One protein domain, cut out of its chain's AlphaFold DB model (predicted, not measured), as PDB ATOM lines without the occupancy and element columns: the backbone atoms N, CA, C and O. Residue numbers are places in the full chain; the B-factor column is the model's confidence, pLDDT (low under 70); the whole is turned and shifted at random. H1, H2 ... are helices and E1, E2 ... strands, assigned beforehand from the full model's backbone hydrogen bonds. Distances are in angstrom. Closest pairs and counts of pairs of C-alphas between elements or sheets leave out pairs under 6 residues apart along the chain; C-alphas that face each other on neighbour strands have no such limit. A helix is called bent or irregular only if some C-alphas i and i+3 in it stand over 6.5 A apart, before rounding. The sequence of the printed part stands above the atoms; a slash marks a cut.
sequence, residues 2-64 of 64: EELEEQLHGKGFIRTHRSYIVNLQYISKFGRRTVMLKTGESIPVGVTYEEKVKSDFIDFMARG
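Overview. This is residues 2 to 64 of the 64 residues of the protein "HTH LytTR-type domain-containing protein" of bioreactor metagenome (UniProt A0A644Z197). A two-stranded hairpin, E1 and E2, makes the middle; the long helix H2 packs on its strand E1, a small three-stranded sheet, E3 E4 E5, lies to one side, and the short helix H1 lies on the far side. The 63 residues printed hold, in chain order, H1 E1 E2 E3 E4 E5 H2, a mixed class; both sheets are antiparallel. The whole is compact and rounded, with a radius of gyration of the C-alphas of 10.9 A and spans of 27 by 27 by 23 A.

Arrangement. H1, residues 2 to 8, is near E1, residues 13 to 17, with 5 pairs of C-alphas within 10 A. E1 and E2, residues 20 to 23, form an antiparallel hairpin at 150 degrees, with N 14 and O 22 2.8 A apart. E3, residues 27 to 30, E4, residues 34 to 37, and E5, residues 42 to 44, form a meander, each strand the antiparallel neighbour of the one before; N 28 and O 36 are 2.8 A apart, as are N 35 and O 43. The closest C-alphas of E1 and E5 are those of Thr 16 and Pro 44, 7.3 A apart. H2, residues 47 to 63, comes closest to E1 at the C-alphas of Tyr 49 and Thr 16, 5.7 A, and only grazes the sheet E3 E4 E5. Each O i to N i+4 pair is within hydrogen-bond range in H1, and 11 of 13 in H2.

Along the chain. H1 begins at C-alpha 2 (43.616, -27.833, -30.159). E1 is 12.2 A long. H2, 25.2 A long, is irregular, with C-alphas 48 and 51 7.1 A apart; it ends at C-alpha 63 (27.999, -47.619, -32.102).

Size, cuts and confidence. The C-alphas of Glu 3 and Arg 32 are farthest apart, 29.6 A. The printed part has no cut, and the six links are tight. Residues 2 to 11 and residue 64 have pLDDT under 70.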
ATOM      1  N   GLU A   2      43.157 -26.638 -29.433       51.78
ATOM      2  CA  GLU A   2      43.616 -27.833 -30.159       51.78
ATOM      3  C   GLU A   2      44.013 -29.012 -29.249       51.78
ATOM      4  O   GLU A   2      43.496 -30.104 -29.444       51.78
ATOM      5  N   GLU A   3      44.788 -28.802 -28.177       57.94
ATOM      6  CA  GLU A   3      45.168 -29.902 -27.259       57.94
ATOM      7  C   GLU A   3      43.971 -30.570 -26.556       57.94
ATOM      8  O   GLU A   3      43.998 -31.759 -26.244       57.94
ATOM      9  N   LEU A   4      42.897 -29.812 -26.306       58.56
ATOM     10  CA  LEU A   4      41.694 -30.340 -25.661       58.56
ATOM     11  C   LEU A   4      40.848 -31.148 -26.652       58.56
ATOM     12  O   LEU A   4      40.260 -32.159 -26.279       58.56
ATOM     13  N   GLU A   5      40.802 -30.714 -27.915       56.06
ATOM     14  CA  GLU A   5      40.137 -31.446 -28.995       56.06
ATOM     15  C   GLU A   5      40.787 -32.814 -29.206       56.06
ATOM     16  O   GLU A   5      40.059 -33.797 -29.306       56.06
ATOM     17  N   GLU A   6      42.120 -32.913 -29.174       58.94
ATOM     18  CA  GLU A   6      42.833 -34.186 -29.362       58.94
ATOM     19  C   GLU A   6      42.597 -35.190 -28.222       58.94
ATOM     20  O   GLU A   6      42.398 -36.378 -28.476       58.94
ATOM     21  N   GLN A   7      42.534 -34.738 -26.965       58.53
ATOM     22  CA  GLN A   7      42.289 -35.627 -25.814       58.53
ATOM     23  C   GLN A   7      40.828 -36.099 -25.684       58.53
ATOM     24  O   GLN A   7      40.541 -37.095 -24.998       58.53
ATOM     25  N   LEU A   8      39.906 -35.357 -26.301       61.59
ATOM     26  CA  LEU A   8      38.463 -35.610 -26.297       61.59
ATOM     27  C   LEU A   8      37.980 -36.251 -27.610       61.59
ATOM     28  O   LEU A   8      36.847 -36.745 -27.672       61.59
ATOM     29  N   HIS A   9      38.840 -36.300 -28.630       56.41
ATOM     30  CA  HIS A   9      38.578 -36.964 -29.898       56.41
ATOM     31  C   HIS A   9      38.325 -38.459 -29.662       56.41
ATOM     32  O   HIS A   9      39.086 -39.141 -28.978       56.41
ATOM     33  N   GLY A  10      37.209 -38.975 -30.178       62.69
ATOM     34  CA  GLY A  10      36.808 -40.373 -29.976       62.69
ATOM     35  C   GLY A  10      36.136 -40.684 -28.630       62.69
ATOM     36  O   GLY A  10      35.675 -41.805 -28.444       62.69
ATOM     37  N   LYS A  11      35.994 -39.712 -27.716       68.88
ATOM     38  CA  LYS A  11      35.236 -39.874 -26.453       68.88
ATOM     39  C   LYS A  11      33.796 -39.353 -26.532       68.88
ATOM     40  O   LYS A  11      33.157 -39.130 -25.507       68.88
ATOM     41  N   GLY A  12      33.300 -39.121 -27.748       75.25
ATOM     42  CA  GLY A  12      31.965 -38.578 -27.987       75.25
ATOM     43  C   GLY A  12      31.871 -37.061 -27.829       75.25
ATOM     44  O   GLY A  12      30.799 -36.562 -27.522       75.25
ATOM     45  N   PHE A  13      32.953 -36.303 -28.019       82.25
ATOM     46  CA  PHE A  13      32.895 -34.840 -28.090       82.25
ATOM     47  C   PHE A  13      32.915 -34.371 -29.542       82.25
ATOM     48  O   PHE A  13      33.727 -34.838 -30.334       82.25
ATOM     49  N   ILE A  14      32.044 -33.420 -29.874       81.50
ATOM     50  CA  ILE A  14      31.961 -32.809 -31.200       81.50
ATOM     51  C   ILE A  14      32.081 -31.300 -31.109       81.50
ATOM     52  O   ILE A  14      31.652 -30.666 -30.144       81.50
ATOM     53  N   ARG A  15      32.592 -30.700 -32.174       82.25
ATOM     54  CA  ARG A  15      32.636 -29.253 -32.317       82.25
ATOM     55  C   ARG A  15      31.378 -28.765 -33.027       82.25
ATOM     56  O   ARG A  15      31.192 -29.030 -34.210       82.25
ATOM     57  N   THR A  16      30.523 -28.052 -32.301       82.38
ATOM     58  CA  THR A  16      29.271 -27.483 -32.834       82.38
ATOM     59  C   THR A  16      29.464 -26.077 -33.397       82.38
ATOM     60  O   THR A  16      28.675 -25.614 -34.221       82.38
ATOM     61  N   HIS A  17      30.517 -25.382 -32.969       82.06
ATOM     62  CA  HIS A  17      30.832 -24.025 -33.397       82.06
ATOM     63  C   HIS A  17      32.337 -23.766 -33.287       82.06
ATOM     64  O   HIS A  17      33.061 -24.485 -32.598       82.06
ATOM     65  N   ARG A  18      32.822 -22.664 -33.873       76.00
ATOM     66  CA  ARG A  18      34.240 -22.275 -33.770       76.00
ATOM     67  C   ARG A  18      34.726 -22.105 -32.320       76.00
ATOM     68  O   ARG A  18      35.915 -22.255 -32.072       76.00
ATOM     69  N   SER A  19      33.812 -21.827 -31.389       78.19
ATOM     70  CA  SER A  19      34.095 -21.567 -29.967       78.19
ATOM     71  C   SER A  19      33.475 -22.587 -29.005       78.19
ATOM     72  O   SER A  19      33.632 -22.425 -27.801       78.19
ATOM     73  N   TYR A  20      32.765 -23.611 -29.500       80.06
ATOM     74  CA  TYR A  20      32.025 -24.550 -28.649       80.06
ATOM     75  C   TYR A  20      32.311 -26.003 -29.025       80.06
ATOM     76  O   TYR A  20      32.252 -26.381 -30.198       80.06
ATOM     77  N   ILE A  21      32.567 -26.812 -27.998       82.75
ATOM     78  CA  ILE A  21      32.697 -28.267 -28.065       82.75
ATOM     79  C   ILE A  21      31.654 -28.846 -27.112       82.75
ATOM     80  O   ILE A  21      31.511 -28.375 -25.984       82.75
ATOM     81  N   VAL A  22      30.906 -29.841 -27.574       83.12
ATOM     82  CA  VAL A  22      29.781 -30.447 -26.863       83.12
ATOM     83  C   VAL A  22      29.967 -31.954 -26.811       83.12
ATOM     84  O   VAL A  22      30.365 -32.566 -27.797       83.12
ATOM     85  N   ASN A  23      29.649 -32.565 -25.674       85.75
ATOM     86  CA  ASN A  23      29.622 -34.016 -25.546       85.75
ATOM     87  C   ASN A  23      28.287 -34.581 -26.065       85.75
ATOM     88  O   ASN A  23      27.227 -34.234 -25.542       85.75
ATOM     89  N   LEU A  24      28.346 -35.485 -27.044       82.81
ATOM     90  CA  LEU A  24      27.222 -36.216 -27.637       82.81
ATOM     91  C   LEU A  24      26.383 -36.965 -26.597       82.81
ATOM     92  O   LEU A  24      25.159 -36.943 -26.695       82.81
ATOM     93  N   GLN A  25      26.992 -37.551 -25.556       84.12
ATOM     94  CA  GLN A  25      26.250 -38.210 -24.467       84.12
ATOM     95  C   GLN A  25      25.359 -37.247 -23.680       84.12
ATOM     96  O   GLN A  25      24.389 -37.672 -23.042       84.12
ATOM     97  N   TYR A  26      25.700 -35.961 -23.683       86.94
ATOM     98  CA  TYR A  26      24.950 -34.917 -22.995       86.94
ATOM     99  C   TYR A  26      23.940 -34.220 -23.899       86.94
ATOM    100  O   TYR A  26      23.165 -33.401 -23.403       86.94
ATOM    101  N   ILE A  27      23.892 -34.552 -25.190       86.75
ATOM    102  CA  ILE A  27      22.867 -34.027 -26.085       86.75
ATOM    103  C   ILE A  27      21.544 -34.728 -25.772       86.75
ATOM    104  O   ILE A  27      21.445 -35.951 -25.740       86.75
ATOM    105  N   SER A  28      20.521 -33.923 -25.505       87.25
ATOM    106  CA  SER A  28      19.151 -34.375 -25.282       87.25
ATOM    107  C   SER A  28      18.351 -34.364 -26.583       87.25
ATOM    108  O   SER A  28      17.690 -35.350 -26.905       87.25
ATOM    109  N   LYS A  29      18.424 -33.269 -27.355       83.50
ATOM    110  CA  LYS A  29      17.746 -33.133 -28.654       83.50
ATOM    111  C   LYS A  29      18.535 -32.271 -29.631       83.50
ATOM    112  O   LYS A  29      19.138 -31.269 -29.252       83.50
ATOM    113  N   PHE A  30      18.424 -32.618 -30.910       83.31
ATOM    114  CA  PHE A  30      18.822 -31.757 -32.019       83.31
ATOM    115  C   PHE A  30      17.649 -30.881 -32.452       83.31
ATOM    116  O   PHE A  30      16.581 -31.377 -32.809       83.31
ATOM    117  N   GLY A  31      17.851 -29.571 -32.401       81.81
ATOM    118  CA  GLY A  31      17.012 -28.580 -33.058       81.81
ATOM    119  C   GLY A  31      17.548 -28.240 -34.447       81.81
ATOM    120  O   GLY A  31      18.561 -28.771 -34.894       81.81
ATOM    121  N   ARG A  32      16.876 -27.311 -35.133       78.50
ATOM    122  CA  ARG A  32      17.188 -26.968 -36.529       78.50
ATOM    123  C   ARG A  32      18.588 -26.376 -36.721       78.50
ATOM    124  O   ARG A  32      19.150 -26.591 -37.770       78.50
ATOM    125  N   ARG A  33      19.104 -25.620 -35.741       84.56
ATOM    126  CA  ARG A  33      20.452 -24.997 -35.714       84.56
ATOM    127  C   ARG A  33      21.000 -24.899 -34.283       84.56
ATOM    128  O   ARG A  33      21.772 -24.007 -33.942       84.56
ATOM    129  N   THR A  34      20.510 -25.755 -33.396       88.38
ATOM    130  CA  THR A  34      20.788 -25.697 -31.957       88.38
ATOM    131  C   THR A  34      20.807 -27.105 -31.393       88.38
ATOM    132  O   THR A  34      19.991 -27.933 -31.793       88.38
ATOM    133  N   VAL A  35      21.677 -27.372 -30.428       89.00
ATOM    134  CA  VAL A  35      21.650 -28.600 -29.628       89.00
ATOM    135  C   VAL A  35      21.135 -28.281 -28.239       89.00
ATOM    136  O   VAL A  35      21.615 -27.347 -27.602       89.00
ATOM    137  N   MET A  36      20.151 -29.044 -27.781       90.25
ATOM    138  CA  MET A  36      19.658 -28.970 -26.413       90.25
ATOM    139  C   MET A  36      20.402 -30.004 -25.579       90.25
ATOM    140  O   MET A  36      20.386 -31.194 -25.903       90.25
ATOM    141  N   LEU A  37      21.054 -29.549 -24.517       88.62
ATOM    142  CA  LEU A  37      21.756 -30.389 -23.560       88.62
ATOM    143  C   LEU A  37      20.783 -30.965 -22.531       88.62
ATOM    144  O   LEU A  37      19.717 -30.408 -22.274       88.62
ATOM    145  N   LYS A  38      21.181 -32.061 -21.882       87.75
ATOM    146  CA  LYS A  38      20.448 -32.655 -20.751       87.75
ATOM    147  C   LYS A  38      20.284 -31.696 -19.565       87.75
ATOM    148  O   LYS A  38      19.384 -31.892 -18.761       87.75
ATOM    149  N   THR A  39      21.120 -30.661 -19.472       86.50
ATOM    150  CA  THR A  39      21.016 -29.592 -18.466       86.50
ATOM    151  C   THR A  39      19.869 -28.614 -18.744       86.50
ATOM    152  O   THR A  39      19.518 -27.835 -17.865       86.50
ATOM    153  N   GLY A  40      19.279 -28.642 -19.947       86.75
ATOM    154  CA  GLY A  40      18.288 -27.669 -20.418       86.75
ATOM    155  C   GLY A  40      18.891 -26.509 -21.217       86.75
ATOM    156  O   GLY A  40      18.156 -25.744 -21.840       86.75
ATOM    157  N   GLU A  41      20.221 -26.393 -21.262       88.44
ATOM    158  CA  GLU A  41      20.900 -25.361 -22.047       88.44
ATOM    159  C   GLU A  41      20.851 -25.653 -23.547       88.44
ATOM    160  O   GLU A  41      20.919 -26.801 -23.986       88.44
ATOM    161  N   SER A  42      20.754 -24.593 -24.349       88.75
ATOM    162  CA  SER A  42      20.721 -24.686 -25.808       88.75
ATOM    163  C   SER A  42      21.956 -24.025 -26.409       88.75
ATOM    164  O   SER A  42      22.142 -22.819 -26.264       88.75
ATOM    165  N   ILE A  43      22.783 -24.803 -27.110       88.31
ATOM    166  CA  ILE A  43      23.993 -24.303 -27.770       88.31
ATOM    167  C   ILE A  43      23.733 -24.147 -29.272       88.31
ATOM    168  O   ILE A  43      23.271 -25.095 -29.912       88.31
ATOM    169  N   PRO A  44      24.020 -22.974 -29.861       87.00
ATOM    170  CA  PRO A  44      23.895 -22.771 -31.295       87.00
ATOM    171  C   PRO A  44      24.936 -23.590 -32.060       87.00
ATOM    172  O   PRO A  44      26.105 -23.672 -31.678       87.00
ATOM    173  N   VAL A  45      24.500 -24.174 -33.170       88.38
ATOM    174  CA  VAL A  45      25.346 -24.920 -34.098       88.38
ATOM    175  C   VAL A  45      25.584 -24.048 -35.322       88.38
ATOM    176  O   VAL A  45      24.644 -23.505 -35.907       88.38
ATOM    177  N   GLY A  46      26.849 -23.881 -35.700       85.31
ATOM    178  CA  GLY A  46      27.193 -23.178 -36.931       85.31
ATOM    179  C   GLY A  46      26.731 -23.980 -38.146       85.31
ATOM    180  O   GLY A  46      26.882 -25.196 -38.164       85.31
ATOM    181  N   VAL A  47      26.227 -23.308 -39.182       83.12
ATOM    182  CA  VAL A  47      25.685 -23.959 -40.395       83.12
ATOM    183  C   VAL A  47      26.706 -24.907 -41.039       83.12
ATOM    184  O   VAL A  47      26.365 -26.000 -41.469       83.12
ATOM    185  N   THR A  48      27.986 -24.530 -41.021       83.75
ATOM    186  CA  THR A  48      29.105 -25.348 -41.516       83.75
ATOM    187  C   THR A  48      29.332 -26.630 -40.707       83.75
ATOM    188  O   THR A  48      29.876 -27.597 -41.229       83.75
ATOM    189  N   TYR A  49      28.940 -26.644 -39.432       83.06
ATOM    190  CA  TYR A  49      29.147 -27.766 -38.517       83.06
ATOM    191  C   TYR A  49      27.897 -28.634 -38.357       83.06
ATOM    192  O   TYR A  49      28.032 -29.770 -37.926       83.06
ATOM    193  N   GLU A  50      26.706 -28.142 -38.711       83.69
ATOM    194  CA  GLU A  50      25.423 -28.836 -38.519       83.69
ATOM    195  C   GLU A  50      25.404 -30.246 -39.119       83.69
ATOM    196  O   GLU A  50      25.078 -31.209 -38.425       83.69
ATOM    197  N   GLU A  51      25.816 -30.376 -40.379       84.06
ATOM    198  CA  GLU A  51      25.900 -31.664 -41.079       84.06
ATOM    199  C   GLU A  51      26.862 -32.627 -40.376       84.06
ATOM    200  O   GLU A  51      26.512 -33.776 -40.101       84.06
ATOM    201  N   LYS A  52      28.055 -32.138 -40.012       84.12
ATOM    202  CA  LYS A  52      29.080 -32.940 -39.333       84.12
ATOM    203  C   LYS A  52      28.580 -33.424 -37.975       84.12
ATOM    204  O   LYS A  52      28.618 -34.607 -37.677       84.12
ATOM    205  N   VAL A  53      28.031 -32.502 -37.195       83.62
ATOM    206  CA  VAL A  53      27.451 -32.730 -35.874       83.62
ATOM    207  C   VAL A  53      26.344 -33.788 -35.916       83.62
ATOM    208  O   VAL A  53      26.296 -34.674 -35.063       83.62
ATOM    209  N   LYS A  54      25.465 -33.715 -36.919       83.81
ATOM    210  CA  LYS A  54      24.378 -34.677 -37.117       83.81
ATOM    211  C   LYS A  54      24.908 -36.051 -37.527       83.81
ATOM    212  O   LYS A  54      24.437 -37.054 -36.998       83.81
ATOM    213  N   SER A  55      25.885 -36.090 -38.431       85.81
ATOM    214  CA  SER A  55      26.540 -37.324 -38.875       85.81
ATOM    215  C   SER A  55      27.255 -38.030 -37.719       85.81
ATOM    216  O   SER A  55      26.993 -39.203 -37.475       85.81
ATOM    217  N   ASP A  56      28.092 -37.309 -36.966       83.69
ATOM    218  CA  ASP A  56      28.784 -37.823 -35.775       83.69
ATOM    219  C   ASP A  56      27.797 -38.321 -34.709       83.69
ATOM    220  O   ASP A  56      28.035 -39.342 -34.072       83.69
ATOM    221  N   PHE A  57      26.663 -37.637 -34.515       81.75
ATOM    222  CA  PHE A  57      25.653 -38.089 -33.559       81.75
ATOM    223  C   PHE A  57      24.952 -39.380 -33.990       81.75
ATOM    224  O   PHE A  57      24.737 -40.261 -33.159       81.75
ATOM    225  N   ILE A  58      24.585 -39.502 -35.269       84.19
ATOM    226  CA  ILE A  58      23.975 -40.730 -35.801       84.19
ATOM    227  C   ILE A  58      24.950 -41.896 -35.660       84.19
ATOM    228  O   ILE A  58      24.567 -42.969 -35.204       84.19
ATOM    229  N   ASP A  59      26.208 -41.671 -36.015       84.69
ATOM    230  CA  ASP A  59      27.263 -42.667 -35.904       84.69
ATOM    231  C   ASP A  59      27.526 -43.062 -34.435       84.69
ATOM    232  O   ASP A  59      27.592 -44.248 -34.117       84.69
ATOM    233  N   PHE A  60      27.544 -42.097 -33.510       83.00
ATOM    234  CA  PHE A  60      27.624 -42.363 -32.072       83.00
ATOM    235  C   PHE A  60      26.449 -43.210 -31.563       83.00
ATOM    236  O   PHE A  60      26.661 -44.153 -30.804       83.00
ATOM    237  N   MET A  61      25.223 -42.914 -32.006       79.69
ATOM    238  CA  MET A  61      24.029 -43.701 -31.674       79.69
ATOM    239  C   MET A  61      24.060 -45.109 -32.285       79.69
ATOM    240  O   MET A  61      23.477 -46.019 -31.711       79.69
ATOM    241  N   ALA A  62      24.713 -45.293 -33.435       81.56
ATOM    242  CA  ALA A  62      24.843 -46.591 -34.099       81.56
ATOM    243  C   ALA A  62      25.939 -47.483 -33.489       81.56
ATOM    244  O   ALA A  62      25.880 -48.703 -33.634       81.56
ATOM    245  N   ARG A  63      26.946 -46.890 -32.834       71.94
ATOM    246  CA  ARG A  63      27.999 -47.619 -32.102       71.94
ATOM    247  C   ARG A  63      27.617 -47.966 -30.655       71.94
ATOM    248  O   ARG A  63      28.362 -48.714 -30.023       71.94
ATOM    249  N   GLY A  64      26.542 -47.373 -30.130       58.34
ATOM    250  CA  GLY A  64      26.064 -47.529 -28.750       58.34
ATOM    251  C   GLY A  64      25.044 -48.639 -28.556       58.34
ATOM    252  O   GLY A  64      24.346 -48.991 -29.529       58.34
TER     253      GLY A  64